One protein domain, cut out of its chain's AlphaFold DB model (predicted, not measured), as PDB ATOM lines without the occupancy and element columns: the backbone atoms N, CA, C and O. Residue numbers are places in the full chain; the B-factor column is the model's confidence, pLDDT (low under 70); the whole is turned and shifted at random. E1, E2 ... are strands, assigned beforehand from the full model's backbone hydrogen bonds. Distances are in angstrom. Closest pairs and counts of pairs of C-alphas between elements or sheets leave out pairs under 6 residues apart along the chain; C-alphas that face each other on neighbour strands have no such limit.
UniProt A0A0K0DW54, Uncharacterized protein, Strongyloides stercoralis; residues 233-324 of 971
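This is residues 233 to 324 of the 971 residues of an uncharacterized protein of Strongyloides stercoralis (UniProt A0A0K0DW54). With little regular structure, this is a small sandwich: the antiparallel pair E1 E5 covers one face of a twisted four-stranded sheet. The printed part has 92 residues with six named strands, E1 to E6 along the chain, and no named helix; 36 residues are in strands, and the class is all strand. The larger sheet is mixed, in the order E2 E3 E4 E6. The whole is only just compact, close to loose, with a radius of gyration of the C-alphas of 14.3 A and spans of 44 by 29 by 22 A.

E1, residues 237 to 241, begins at C-alpha 237 (146.565, 129.904, 124.218). E2 is residues 252 to 257, E3 273 to 281, 25.8 A long, E4 287 to 294, 22.2 A, and E5 309 to 313. E6, residues 321 to 323, ends at C-alpha 323 (152.299, 118.744, 125.487).

Within hydrogen-bond range are N 255 and O 275 of parallel E2 and E3, 3.0 A; N 276 and O 292 of the hairpin E3 E4, 2.9 A; N 289 and O 322 of parallel E4 and E6, 3.0 A; and N 239 and O 311 of E1 and E5, 2.8 A. The sheets' strands stand at 30 degrees.

The printed part has no cut. Links E2 to E3 and E4 to E5 are long. 24 residues are under pLDDT 70, among them 281 to 287.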
ATOM      1  N   ASN A 233     142.104 136.008 129.962       46.86
ATOM      2  CA  ASN A 233     141.343 134.846 130.454       46.86
ATOM      3  C   ASN A 233     140.197 134.372 129.532       46.86
ATOM      4  O   ASN A 233     139.431 133.506 129.933       46.86
ATOM      5  N   ASN A 234     140.053 134.930 128.326       55.24
ATOM      6  CA  ASN A 234     138.983 134.568 127.391       55.24
ATOM      7  C   ASN A 234     139.605 134.082 126.075       55.24
ATOM      8  O   ASN A 234     139.739 134.858 125.124       55.24
ATOM      9  N   GLY A 235     140.013 132.814 126.017       62.84
ATOM     10  CA  GLY A 235     140.553 132.207 124.806       62.84
ATOM     11  C   GLY A 235     141.627 131.154 125.062       62.84
ATOM     12  O   GLY A 235     142.359 131.173 126.044       62.84
ATOM     13  N   THR A 236     141.780 130.258 124.089       70.49
ATOM     14  CA  THR A 236     142.779 129.185 124.122       70.49
ATOM     15  C   THR A 236     144.158 129.675 123.667       70.49
ATOM     16  O   THR A 236     144.297 130.205 122.562       70.49
ATOM     17  N   TYR A 237     145.192 129.455 124.482       78.05
ATOM     18  CA  TYR A 237     146.565 129.904 124.218       78.05
ATOM     19  C   TYR A 237     147.631 128.922 124.723       78.05
ATOM     20  O   TYR A 237     147.362 127.986 125.476       78.05
ATOM     21  N   ILE A 238     148.877 129.152 124.305       80.60
ATOM     22  CA  ILE A 238     150.056 128.418 124.771       80.60
ATOM     23  C   ILE A 238     150.981 129.393 125.499       80.60
ATOM     24  O   ILE A 238     151.439 130.381 124.925       80.60
ATOM     25  N   LYS A 239     151.267 129.122 126.772       84.39
ATOM     26  CA  LYS A 239     152.217 129.888 127.580       84.39
ATOM     27  C   LYS A 239     153.615 129.280 127.479       84.39
ATOM     28  O   LYS A 239     153.763 128.060 127.550       84.39
ATOM     29  N   VAL A 240     154.624 130.141 127.385       84.50
ATOM     30  CA  VAL A 240     156.039 129.799 127.569       84.50
ATOM     31  C   VAL A 240     156.514 130.453 128.866       84.50
ATOM     32  O   VAL A 240     156.441 131.673 129.002       84.50
ATOM     33  N   ASP A 241     156.999 129.659 129.820       86.16
ATOM     34  CA  ASP A 241     157.709 130.154 131.001       86.16
ATOM     35  C   ASP A 241     159.189 129.777 130.892       86.16
ATOM     36  O   ASP A 241     159.541 128.604 130.785       86.16
ATOM     37  N   PHE A 242     160.064 130.782 130.897       84.62
ATOM     38  CA  PHE A 242     161.503 130.603 130.715       84.62
ATOM     39  C   PHE A 242     162.236 130.115 131.974       84.62
ATOM     40  O   PHE A 242     163.406 129.735 131.869       84.62
ATOM     41  N   GLY A 243     161.599 130.135 133.153       85.12
ATOM     42  CA  GLY A 243     162.172 129.618 134.399       85.12
ATOM     43  C   GLY A 243     163.586 130.142 134.697       85.12
ATOM     44  O   GLY A 243     163.805 131.343 134.845       85.12
ATOM     45  N   LYS A 244     164.557 129.222 134.790       82.85
ATOM     46  CA  LYS A 244     166.000 129.497 134.973       82.85
ATOM     47  C   LYS A 244     166.830 129.232 133.699       82.85
ATOM     48  O   LYS A 244     167.991 128.843 133.785       82.85
ATOM     49  N   SER A 245     166.239 129.379 132.512       79.57
ATOM     50  CA  SER A 245     166.905 129.052 131.235       79.57
ATOM     51  C   SER A 245     167.911 130.091 130.729       79.57
ATOM     52  O   SER A 245     168.668 129.772 129.814       79.57
ATOM     53  N   ASN A 246     167.933 131.294 131.317       80.31
ATOM     54  CA  ASN A 246     168.666 132.494 130.876       80.31
ATOM     55  C   ASN A 246     168.178 133.137 129.557       80.31
ATOM     56  O   ASN A 246     168.848 134.027 129.031       80.31
ATOM     57  N   PHE A 247     166.998 132.754 129.060       82.52
ATOM     58  CA  PHE A 247     166.279 133.490 128.013       82.52
ATOM     59  C   PHE A 247     165.159 134.362 128.594       82.52
ATOM     60  O   PHE A 247     164.565 134.038 129.623       82.52
ATOM     61  N   THR A 248     164.845 135.457 127.902       83.21
ATOM     62  CA  THR A 248     163.621 136.241 128.100       83.21
ATOM     63  C   THR A 248     162.832 136.318 126.793       83.21
ATOM     64  O   THR A 248     163.322 135.917 125.737       83.21
ATOM     65  N   GLU A 249     161.627 136.892 126.835       77.84
ATOM     66  CA  GLU A 249     160.859 137.232 125.629       77.84
ATOM     67  C   GLU A 249     161.676 138.045 124.613       77.84
ATOM     68  O   GLU A 249     161.597 137.774 123.421       77.84
ATOM     69  N   LYS A 250     162.484 139.018 125.062       80.90
ATOM     70  CA  LYS A 250     163.292 139.849 124.152       80.90
ATOM     71  C   LYS A 250     164.388 139.050 123.444       80.90
ATOM     72  O   LYS A 250     164.824 139.448 122.372       80.90
ATOM     73  N   ASP A 251     164.804 137.938 124.046       82.41
ATOM     74  CA  ASP A 251     165.839 137.037 123.539       82.41
ATOM     75  C   ASP A 251     165.254 135.814 122.803       82.41
ATOM     76  O   ASP A 251     165.969 134.837 122.571       82.41
ATOM     77  N   THR A 252     163.944 135.812 122.506       83.05
ATOM     78  CA  THR A 252     163.224 134.636 121.991       83.05
ATOM     79  C   THR A 252     162.236 134.993 120.880       83.05
ATOM     80  O   THR A 252     161.311 135.776 121.088       83.05
ATOM     81  N   LYS A 253     162.337 134.328 119.723       85.66
ATOM     82  CA  LYS A 253     161.266 134.283 118.715       85.66
ATOM     83  C   LYS A 253     160.438 133.012 118.920       85.66
ATOM     84  O   LYS A 253     160.991 131.922 119.034       85.66
ATOM     85  N   ALA A 254     159.114 133.128 118.953       84.63
ATOM     86  CA  ALA A 254     158.210 131.986 119.084       84.63
ATOM     87  C   ALA A 254     157.197 131.949 117.929       84.63
ATOM     88  O   ALA A 254     156.695 132.996 117.516       84.63
ATOM     89  N   LEU A 255     156.902 130.756 117.404       84.21
ATOM     90  CA  LEU A 255     156.016 130.553 116.252       84.21
ATOM     91  C   LEU A 255     155.169 129.281 116.420       84.21
ATOM     92  O   LEU A 255     155.702 128.237 116.783       84.21
ATOM     93  N   ILE A 256     153.867 129.353 116.117       83.57
ATOM     94  CA  ILE A 256     152.980 128.184 115.979       83.57
ATOM     95  C   ILE A 256     152.859 127.835 114.494       83.57
ATOM     96  O   ILE A 256     152.605 128.719 113.675       83.57
ATOM     97  N   ILE A 257     153.009 126.551 114.163       79.74
ATOM     98  CA  ILE A 257     152.840 125.998 112.811       79.74
ATOM     99  C   ILE A 257     152.112 124.653 112.868       79.74
ATOM    100  O   ILE A 257     152.249 123.905 113.834       79.74
ATOM    101  N   ASN A 258     151.400 124.303 111.795       76.88
ATOM    102  CA  ASN A 258     150.739 122.993 111.673       76.88
ATOM    103  C   ASN A 258     151.594 121.963 110.911       76.88
ATOM    104  O   ASN A 258     151.264 120.782 110.873       76.88
ATOM    105  N   SER A 259     152.697 122.396 110.293       77.87
ATOM    106  CA  SER A 259     153.679 121.521 109.646       77.87
ATOM    107  C   SER A 259     155.048 122.190 109.623       77.87
ATOM    108  O   SER A 259     155.140 123.382 109.328       77.87
ATOM    109  N   LEU A 260     156.119 121.420 109.856       73.84
ATOM    110  CA  LEU A 260     157.510 121.888 109.726       73.84
ATOM    111  C   LEU A 260     157.805 122.470 108.331       73.84
ATOM    112  O   LEU A 260     158.662 123.340 108.202       73.84
ATOM    113  N   ASN A 261     157.038 122.078 107.306       77.29
ATOM    114  CA  ASN A 261     157.168 122.602 105.943       77.29
ATOM    115  C   ASN A 261     156.772 124.088 105.801       77.29
ATOM    116  O   ASN A 261     156.913 124.656 104.723       77.29
ATOM    117  N   GLN A 262     156.267 124.723 106.864       80.00
ATOM    118  CA  GLN A 262     155.919 126.149 106.896       80.00
ATOM    119  C   GLN A 262     157.091 127.049 107.341       80.00
ATOM    120  O   GLN A 262     156.991 128.270 107.214       80.00
ATOM    121  N   LEU A 263     158.186 126.469 107.851       81.73
ATOM    122  CA  LEU A 263     159.342 127.193 108.390       81.73
ATOM    123  C   LEU A 263     160.168 127.898 107.308       81.73
ATOM    124  O   LEU A 263     160.484 127.311 106.270       81.73
ATOM    125  N   LYS A 264     160.587 129.139 107.585       82.63
ATOM    126  CA  LYS A 264     161.437 129.953 106.700       82.63
ATOM    127  C   LYS A 264     162.715 130.388 107.417       82.63
ATOM    128  O   LYS A 264     162.760 130.442 108.641       82.63
ATOM    129  N   LYS A 265     163.752 130.766 106.658       78.92
ATOM    130  CA  LYS A 265     165.050 131.231 107.195       78.92
ATOM    131  C   LYS A 265     164.892 132.330 108.259       78.92
ATOM    132  O   LYS A 265     165.488 132.253 109.326       78.92
ATOM    133  N   ASN A 266     163.997 133.286 108.004       81.45
ATOM    134  CA  ASN A 266     163.706 134.430 108.876       81.45
ATOM    135  C   ASN A 266     162.976 134.056 110.188       81.45
ATOM    136  O   ASN A 266     162.677 134.936 111.000       81.45
ATOM    137  N   ASP A 267     162.650 132.779 110.415       80.41
ATOM    138  CA  ASP A 267     162.104 132.280 111.685       80.41
ATOM    139  C   ASP A 267     163.172 131.941 112.726       80.41
ATOM    140  O   ASP A 267     162.849 131.581 113.860       80.41
ATOM    141  N   PHE A 268     164.436 132.157 112.368       80.93
ATOM    142  CA  PHE A 268     165.612 131.839 113.159       80.93
ATOM    143  C   PHE A 268     166.562 133.034 113.248       80.93
ATOM    144  O   PHE A 268     166.538 133.939 112.415       80.93
ATOM    145  N   SER A 269     167.368 133.047 114.304       71.97
ATOM    146  CA  SER A 269     168.337 134.093 114.617       71.97
ATOM    147  C   SER A 269     169.532 133.451 115.312       71.97
ATOM    148  O   SER A 269     169.369 132.538 116.119       71.97
ATOM    149  N   ASP A 270     170.731 133.938 115.012       68.98
ATOM    150  CA  ASP A 270     171.976 133.393 115.555       68.98
ATOM    151  C   ASP A 270     172.229 133.800 117.018       68.98
ATOM    152  O   ASP A 270     173.056 133.181 117.693       68.98
ATOM    153  N   GLU A 271     171.509 134.820 117.504       71.47
ATOM    154  CA  GLU A 271     171.653 135.429 118.836       71.47
ATOM    155  C   GLU A 271     170.538 135.030 119.819       71.47
ATOM    156  O   GLU A 271     170.775 134.951 121.030       71.47
ATOM    157  N   ASN A 272     169.342 134.736 119.293       78.29
ATOM    158  CA  ASN A 272     168.110 134.487 120.044       78.29
ATOM    159  C   ASN A 272     167.648 133.022 119.970       78.29
ATOM    160  O   ASN A 272     167.963 132.293 119.032       78.29
ATOM    161  N   LEU A 273     166.855 132.587 120.950       84.25
ATOM    162  CA  LEU A 273     166.189 131.282 120.922       84.25
ATOM    163  C   LEU A 273     165.003 131.312 119.951       84.25
ATOM    164  O   LEU A 273     164.124 132.159 120.092       84.25
ATOM    165  N   SER A 274     164.914 130.346 119.036       87.82
ATOM    166  CA  SER A 274     163.684 130.101 118.273       87.82
ATOM    167  C   SER A 274     162.914 128.912 118.843       87.82
ATOM    168  O   SER A 274     163.390 127.774 118.839       87.82
ATOM    169  N   ILE A 275     161.698 129.176 119.324       87.66
ATOM    170  CA  ILE A 275     160.740 128.170 119.795       87.66
ATOM    171  C   ILE A 275     159.711 127.928 118.694       87.66
ATOM    172  O   ILE A 275     158.858 128.776 118.424       87.66
ATOM    173  N   ILE A 276     159.769 126.749 118.084       87.39
ATOM    174  CA  ILE A 276     158.786 126.310 117.095       87.39
ATOM    175  C   ILE A 276     157.794 125.378 117.784       87.39
ATOM    176  O   ILE A 276     158.173 124.354 118.349       87.39
ATOM    177  N   ILE A 277     156.516 125.731 117.742       87.24
ATOM    178  CA  ILE A 277     155.428 124.983 118.364       87.24
ATOM    179  C   ILE A 277     154.640 124.298 117.248       87.24
ATOM    180  O   ILE A 277     153.824 124.926 116.575       87.24
ATOM    181  N   LEU A 278     154.912 123.009 117.034       82.88
ATOM    182  CA  LEU A 278     154.185 122.198 116.064       82.88
ATOM    183  C   LEU A 278     152.870 121.714 116.691       82.88
ATOM    184  O   LEU A 278     152.887 120.945 117.657       82.88
ATOM    185  N   THR A 279     151.741 122.161 116.146       78.65
ATOM    186  CA  THR A 279     150.392 121.768 116.575       78.65
ATOM    187  C   THR A 279     149.778 120.761 115.608       78.65
ATOM    188  O   THR A 279     149.635 121.043 114.420       78.65
ATOM    189  N   SER A 280     149.378 119.597 116.121       72.30
ATOM    190  CA  SER A 280     148.729 118.538 115.339       72.30
ATOM    191  C   SER A 280     147.512 117.980 116.074       72.30
ATOM    192  O   SER A 280     147.630 117.566 117.230       72.30
ATOM    193  N   TYR A 281     146.369 117.924 115.395       62.91
ATOM    194  CA  TYR A 281     145.149 117.306 115.912       62.91
ATOM    195  C   TYR A 281     145.187 115.781 115.722       62.91
ATOM    196  O   TYR A 281     145.527 115.292 114.644       62.91
ATOM    197  N   GLY A 282     144.885 115.037 116.787       51.67
ATOM    198  CA  GLY A 282     144.725 113.582 116.781       51.67
ATOM    199  C   GLY A 282     143.319 113.143 116.358       51.67
ATOM    200  O   GLY A 282     142.442 113.966 116.116       51.67
ATOM    201  N   LYS A 283     143.085 111.823 116.306       49.46
ATOM    202  CA  LYS A 283     141.801 111.238 115.864       49.46
ATOM    203  C   LYS A 283     140.601 111.548 116.771       49.46
ATOM    204  O   LYS A 283     139.472 111.432 116.315       49.46
ATOM    205  N   TYR A 284     140.837 111.890 118.038       48.30
ATOM    206  CA  TYR A 284     139.804 111.987 119.077       48.30
ATOM    207  C   TYR A 284     139.813 113.365 119.755       48.30
ATOM    208  O   TYR A 284     139.886 113.474 120.974       48.30
ATOM    209  N   SER A 285     139.815 114.435 118.953       52.14
ATOM    210  CA  SER A 285     139.919 115.853 119.371       52.14
ATOM    211  C   SER A 285     141.207 116.276 120.105       52.14
ATOM    212  O   SER A 285     141.444 117.477 120.266       52.14
ATOM    213  N   GLU A 286     142.062 115.320 120.485       53.33
ATOM    214  CA  GLU A 286     143.357 115.546 121.133       53.33
ATOM    215  C   GLU A 286     144.195 116.594 120.392       53.33
ATOM    216  O   GLU A 286     144.574 116.401 119.232       53.33
ATOM    217  N   LEU A 287     144.570 117.676 121.075       67.79
ATOM    218  CA  LEU A 287     145.602 118.574 120.564       67.79
ATOM    219  C   LEU A 287     146.963 118.094 121.076       67.79
ATOM    220  O   LEU A 287     147.321 118.294 122.237       67.79
ATOM    221  N   THR A 288     147.746 117.484 120.188       74.95
ATOM    222  CA  THR A 288     149.173 117.262 120.431       74.95
ATOM    223  C   THR A 288     149.930 118.561 120.166       74.95
ATOM    224  O   THR A 288     149.814 119.158 119.092       74.95
ATOM    225  N   ILE A 289     150.762 118.954 121.129       81.72
ATOM    226  CA  ILE A 289     151.693 120.076 121.012       81.72
ATOM    227  C   ILE A 289     153.107 119.509 121.100       81.72
ATOM    228  O   ILE A 289     153.479 118.919 122.115       81.72
ATOM    229  N   GLN A 290     153.907 119.692 120.050       87.67
ATOM    230  CA  GLN A 290     155.313 119.299 120.021       87.67
ATOM    231  C   GLN A 290     156.204 120.545 119.911       87.67
ATOM    232  O   GLN A 290     156.356 121.100 118.820       87.67
ATOM    233  N   PRO A 291     156.828 120.990 121.016       87.50
ATOM    234  CA  PRO A 291     157.848 122.022 120.958       87.50
ATOM    235  C   PRO A 291     159.129 121.504 120.297       87.50
ATOM    236  O   PRO A 291     159.574 120.386 120.578       87.50
ATOM    237  N   TYR A 292     159.749 122.355 119.489       87.50
ATOM    238  CA  TYR A 292     161.131 122.256 119.039       87.50
ATOM    239  C   TYR A 292     161.878 123.508 119.500       87.50
ATOM    240  O   TYR A 292     161.405 124.629 119.295       87.50
ATOM    241  N   PHE A 293     163.046 123.325 120.106       85.38
ATOM    242  CA  PHE A 293     163.904 124.425 120.537       85.38
ATOM    243  C   PHE A 293     165.140 124.497 119.648       85.38
ATOM    244  O   PHE A 293     165.976 123.597 119.655       85.38
ATOM    245  N   TYR A 294     165.262 125.600 118.917       81.72
ATOM    246  CA  TYR A 294     166.435 125.954 118.130       81.72
ATOM    247  C   TYR A 294     167.213 127.024 118.896       81.72
ATOM    248  O   TYR A 294     166.886 128.208 118.775       81.72
ATOM    249  N   PRO A 295     168.206 126.651 119.723       77.23
ATOM    250  CA  PRO A 295     169.002 127.646 120.420       77.23
ATOM    251  C   PRO A 295     169.817 128.503 119.434       77.23
ATOM    252  O   PRO A 295     170.109 128.050 118.319       77.23
ATOM    253  N   PRO A 296     170.243 129.704 119.845       76.05
ATOM    254  CA  PRO A 296     171.255 130.464 119.119       76.05
ATOM    255  C   PRO A 296     172.568 129.676 119.045       76.05
ATOM    256  O   PRO A 296     172.975 129.066 120.033       76.05
ATOM    257  N   LEU A 297     173.232 129.681 117.886       70.61
ATOM    258  CA  LEU A 297     174.528 129.007 117.718       70.61
ATOM    259  C   LEU A 297     175.724 129.905 118.063       70.61
ATOM    260  O   LEU A 297     176.748 129.389 118.499       70.61
ATOM    261  N   ASN A 298     175.587 131.230 117.944       65.68
ATOM    262  CA  ASN A 298     176.709 132.173 118.036       65.68
ATOM    263  C   ASN A 298     176.675 133.044 119.316       65.68
ATOM    264  O   ASN A 298     177.236 134.141 119.351       65.68
ATOM    265  N   THR A 299     176.033 132.572 120.395       65.39
ATOM    266  CA  THR A 299     175.846 133.346 121.640       65.39
ATOM    267  C   THR A 299     176.870 133.037 122.737       65.39
ATOM    268  O   THR A 299     177.315 131.906 122.899       65.39
ATOM    269  N   LYS A 300     177.168 134.035 123.582       57.35
ATOM    270  CA  LYS A 300     177.990 133.888 124.803       57.35
ATOM    271  C   LYS A 300     177.197 133.410 126.030       57.35
ATOM    272  O   LYS A 300     177.786 133.179 127.085       57.35
ATOM    273  N   LYS A 301     175.870 133.295 125.924       65.25
ATOM    274  CA  LYS A 301     174.989 132.882 127.026       65.25
ATOM    275  C   LYS A 301     175.066 131.368 127.242       65.25
ATOM    276  O   LYS A 301     174.715 130.608 126.347       65.25
ATOM    277  N   ILE A 302     175.420 130.925 128.450       64.52
ATOM    278  CA  ILE A 302     175.131 129.549 128.880       64.52
ATOM    279  C   ILE A 302     173.644 129.493 129.238       64.52
ATOM    280  O   ILE A 302     173.211 130.109 130.214       64.52
ATOM    281  N   TYR A 303     172.867 128.768 128.441       71.14
ATOM    282  CA  TYR A 303     171.432 128.566 128.633       71.14
ATOM    283  C   TYR A 303     171.121 127.118 129.018       71.14
ATOM    284  O   TYR A 303     171.856 126.193 128.674       71.14
ATOM    285  N   ASN A 304     170.000 126.905 129.708       74.78
ATOM    286  CA  ASN A 304     169.509 125.560 130.011       74.78
ATOM    287  C   ASN A 304     168.034 125.425 129.615       74.78
ATOM    288  O   ASN A 304     167.126 125.847 130.333       74.78
ATOM    289  N   LEU A 305     167.821 124.814 128.449       77.99
ATOM    290  CA  LEU A 305     166.513 124.671 127.810       77.99
ATOM    291  C   LEU A 305     165.542 123.781 128.607       77.99
ATOM    292  O   LEU A 305     164.336 123.901 128.420       77.99
ATOM    293  N   GLN A 306     166.031 122.941 129.530       81.61
ATOM    294  CA  GLN A 306     165.176 122.072 130.356       81.61
ATOM    295  C   GLN A 306     164.321 122.851 131.374       81.61
ATOM    296  O   GLN A 306     163.391 122.291 131.943       81.61
ATOM    297  N   TYR A 307     164.648 124.125 131.628       84.36
ATOM    298  CA  TYR A 307     163.857 125.015 132.484       84.36
ATOM    299  C   TYR A 307     162.791 125.816 131.718       84.36
ATOM    300  O   TYR A 307     162.104 126.624 132.339       84.36
ATOM    301  N   ILE A 308     162.667 125.628 130.397       83.12
ATOM    302  CA  ILE A 308     161.630 126.275 129.588       83.12
ATOM    303  C   ILE A 308     160.388 125.386 129.590       83.12
ATOM    304  O   ILE A 308     160.312 124.390 128.869       83.12
ATOM    305  N   ASN A 309     159.406 125.760 130.405       84.73
ATOM    306  CA  ASN A 309     158.130 125.068 130.491       84.73
ATOM    307  C   ASN A 309     157.159 125.627 129.448       84.73
ATOM    308  O   ASN A 309     157.000 126.841 129.311       84.73
ATOM    309  N   ILE A 310     156.471 124.730 128.742       84.52
ATOM    310  CA  ILE A 310     155.379 125.073 127.832       84.52
ATOM    311  C   ILE A 310     154.089 124.483 128.389       84.52
ATOM    312  O   ILE A 310     154.050 123.319 128.786       84.52
ATOM    313  N   THR A 311     153.039 125.296 128.445       81.95
ATOM    314  CA  THR A 311     151.752 124.918 129.037       81.95
ATOM    315  C   THR A 311     150.616 125.418 128.157       81.95
ATOM    316  O   THR A 311     150.606 126.575 127.741       81.95
ATOM    317  N   TYR A 312     149.663 124.540 127.867       79.20
ATOM    318  CA  TYR A 312     148.442 124.870 127.143       79.20
ATOM    319  C   TYR A 312     147.341 125.281 128.117       79.20
ATOM    320  O   TYR A 312     147.184 124.655 129.165       79.20
ATOM    321  N   PHE A 313     146.574 126.299 127.745       73.55
ATOM    322  CA  PHE A 313     145.376 126.728 128.454       73.55
ATOM    323  C   PHE A 313     144.224 126.795 127.451       73.55
ATOM    324  O   PHE A 313     144.368 127.380 126.375       73.55
ATOM    325  N   SER A 314     143.089 126.184 127.789       70.38
ATOM    326  CA  SER A 314     141.852 126.248 127.011       70.38
ATOM    327  C   SER A 314     140.658 126.314 127.942       70.38
ATOM    328  O   SER A 314     140.641 125.656 128.979       70.38
ATOM    329  N   ASP A 315     139.647 127.056 127.512       64.17
ATOM    330  CA  ASP A 315     138.340 127.129 128.160       64.17
ATOM    331  C   ASP A 315     137.445 125.929 127.759       64.17
ATOM    332  O   ASP A 315     136.360 125.749 128.305       64.17
ATOM    333  N   ASN A 316     137.892 125.095 126.803       60.98
ATOM    334  CA  ASN A 316     137.174 123.902 126.347       60.98
ATOM    335  C   ASN A 316     137.487 122.697 127.247       60.98
ATOM    336  O   ASN A 316     138.582 122.129 127.173       60.98
ATOM    337  N   ILE A 317     136.490 122.275 128.026       56.02
ATOM    338  CA  ILE A 317     136.574 121.175 129.000       56.02
ATOM    339  C   ILE A 317     137.057 119.863 128.353       56.02
ATOM    340  O   ILE A 317     137.875 119.154 128.934       56.02
ATOM    341  N   ASP A 318     136.626 119.574 127.123       52.39
ATOM    342  CA  ASP A 318     136.821 118.266 126.477       52.39
ATOM    343  C   ASP A 318     138.190 118.078 125.793       52.39
ATOM    344  O   ASP A 318     138.477 117.019 125.235       52.39
ATOM    345  N   THR A 319     139.067 119.092 125.801       55.71
ATOM    346  CA  THR A 319     140.373 118.989 125.121       55.71
ATOM    347  C   THR A 319     141.446 118.293 125.956       55.71
ATOM    348  O   THR A 319     142.272 118.940 126.600       55.71
ATOM    349  N   ILE A 320     141.518 116.962 125.844       55.59
ATOM    350  CA  ILE A 320     142.712 116.196 126.237       55.59
ATOM    351  C   ILE A 320     143.917 116.753 125.462       55.59
ATOM    352  O   ILE A 320     143.985 116.672 124.233       55.59
ATOM    353  N   ASN A 321     144.872 117.353 126.174       56.37
ATOM    354  CA  ASN A 321     146.071 117.935 125.580       56.37
ATOM    355  C   ASN A 321     147.315 117.122 125.941       56.37
ATOM    356  O   ASN A 321     147.540 116.800 127.107       56.37
ATOM    357  N   ILE A 322     148.155 116.852 124.942       63.24
ATOM    358  CA  ILE A 322     149.460 116.220 125.140       63.24
ATOM    359  C   ILE A 322     150.546 117.203 124.697       63.24
ATOM    360  O   ILE A 322     150.971 117.208 123.537       63.24
ATOM    361  N   VAL A 323     151.032 118.015 125.643       74.17
ATOM    362  CA  VAL A 323     152.299 118.744 125.487       74.17
ATOM    363  C   VAL A 323     153.436 117.731 125.594       74.17
ATOM    364  O   VAL A 323     153.769 117.241 126.674       74.17
ATOM    365  N   LYS A 324     154.027 117.382 124.454       80.87
ATOM    366  CA  LYS A 324     155.157 116.453 124.382       80.87
ATOM    367  C   LYS A 324     156.434 117.121 124.890       80.87
ATOM    368  O   LYS A 324     156.587 118.342 124.831       80.87
TER     369      LYS A 324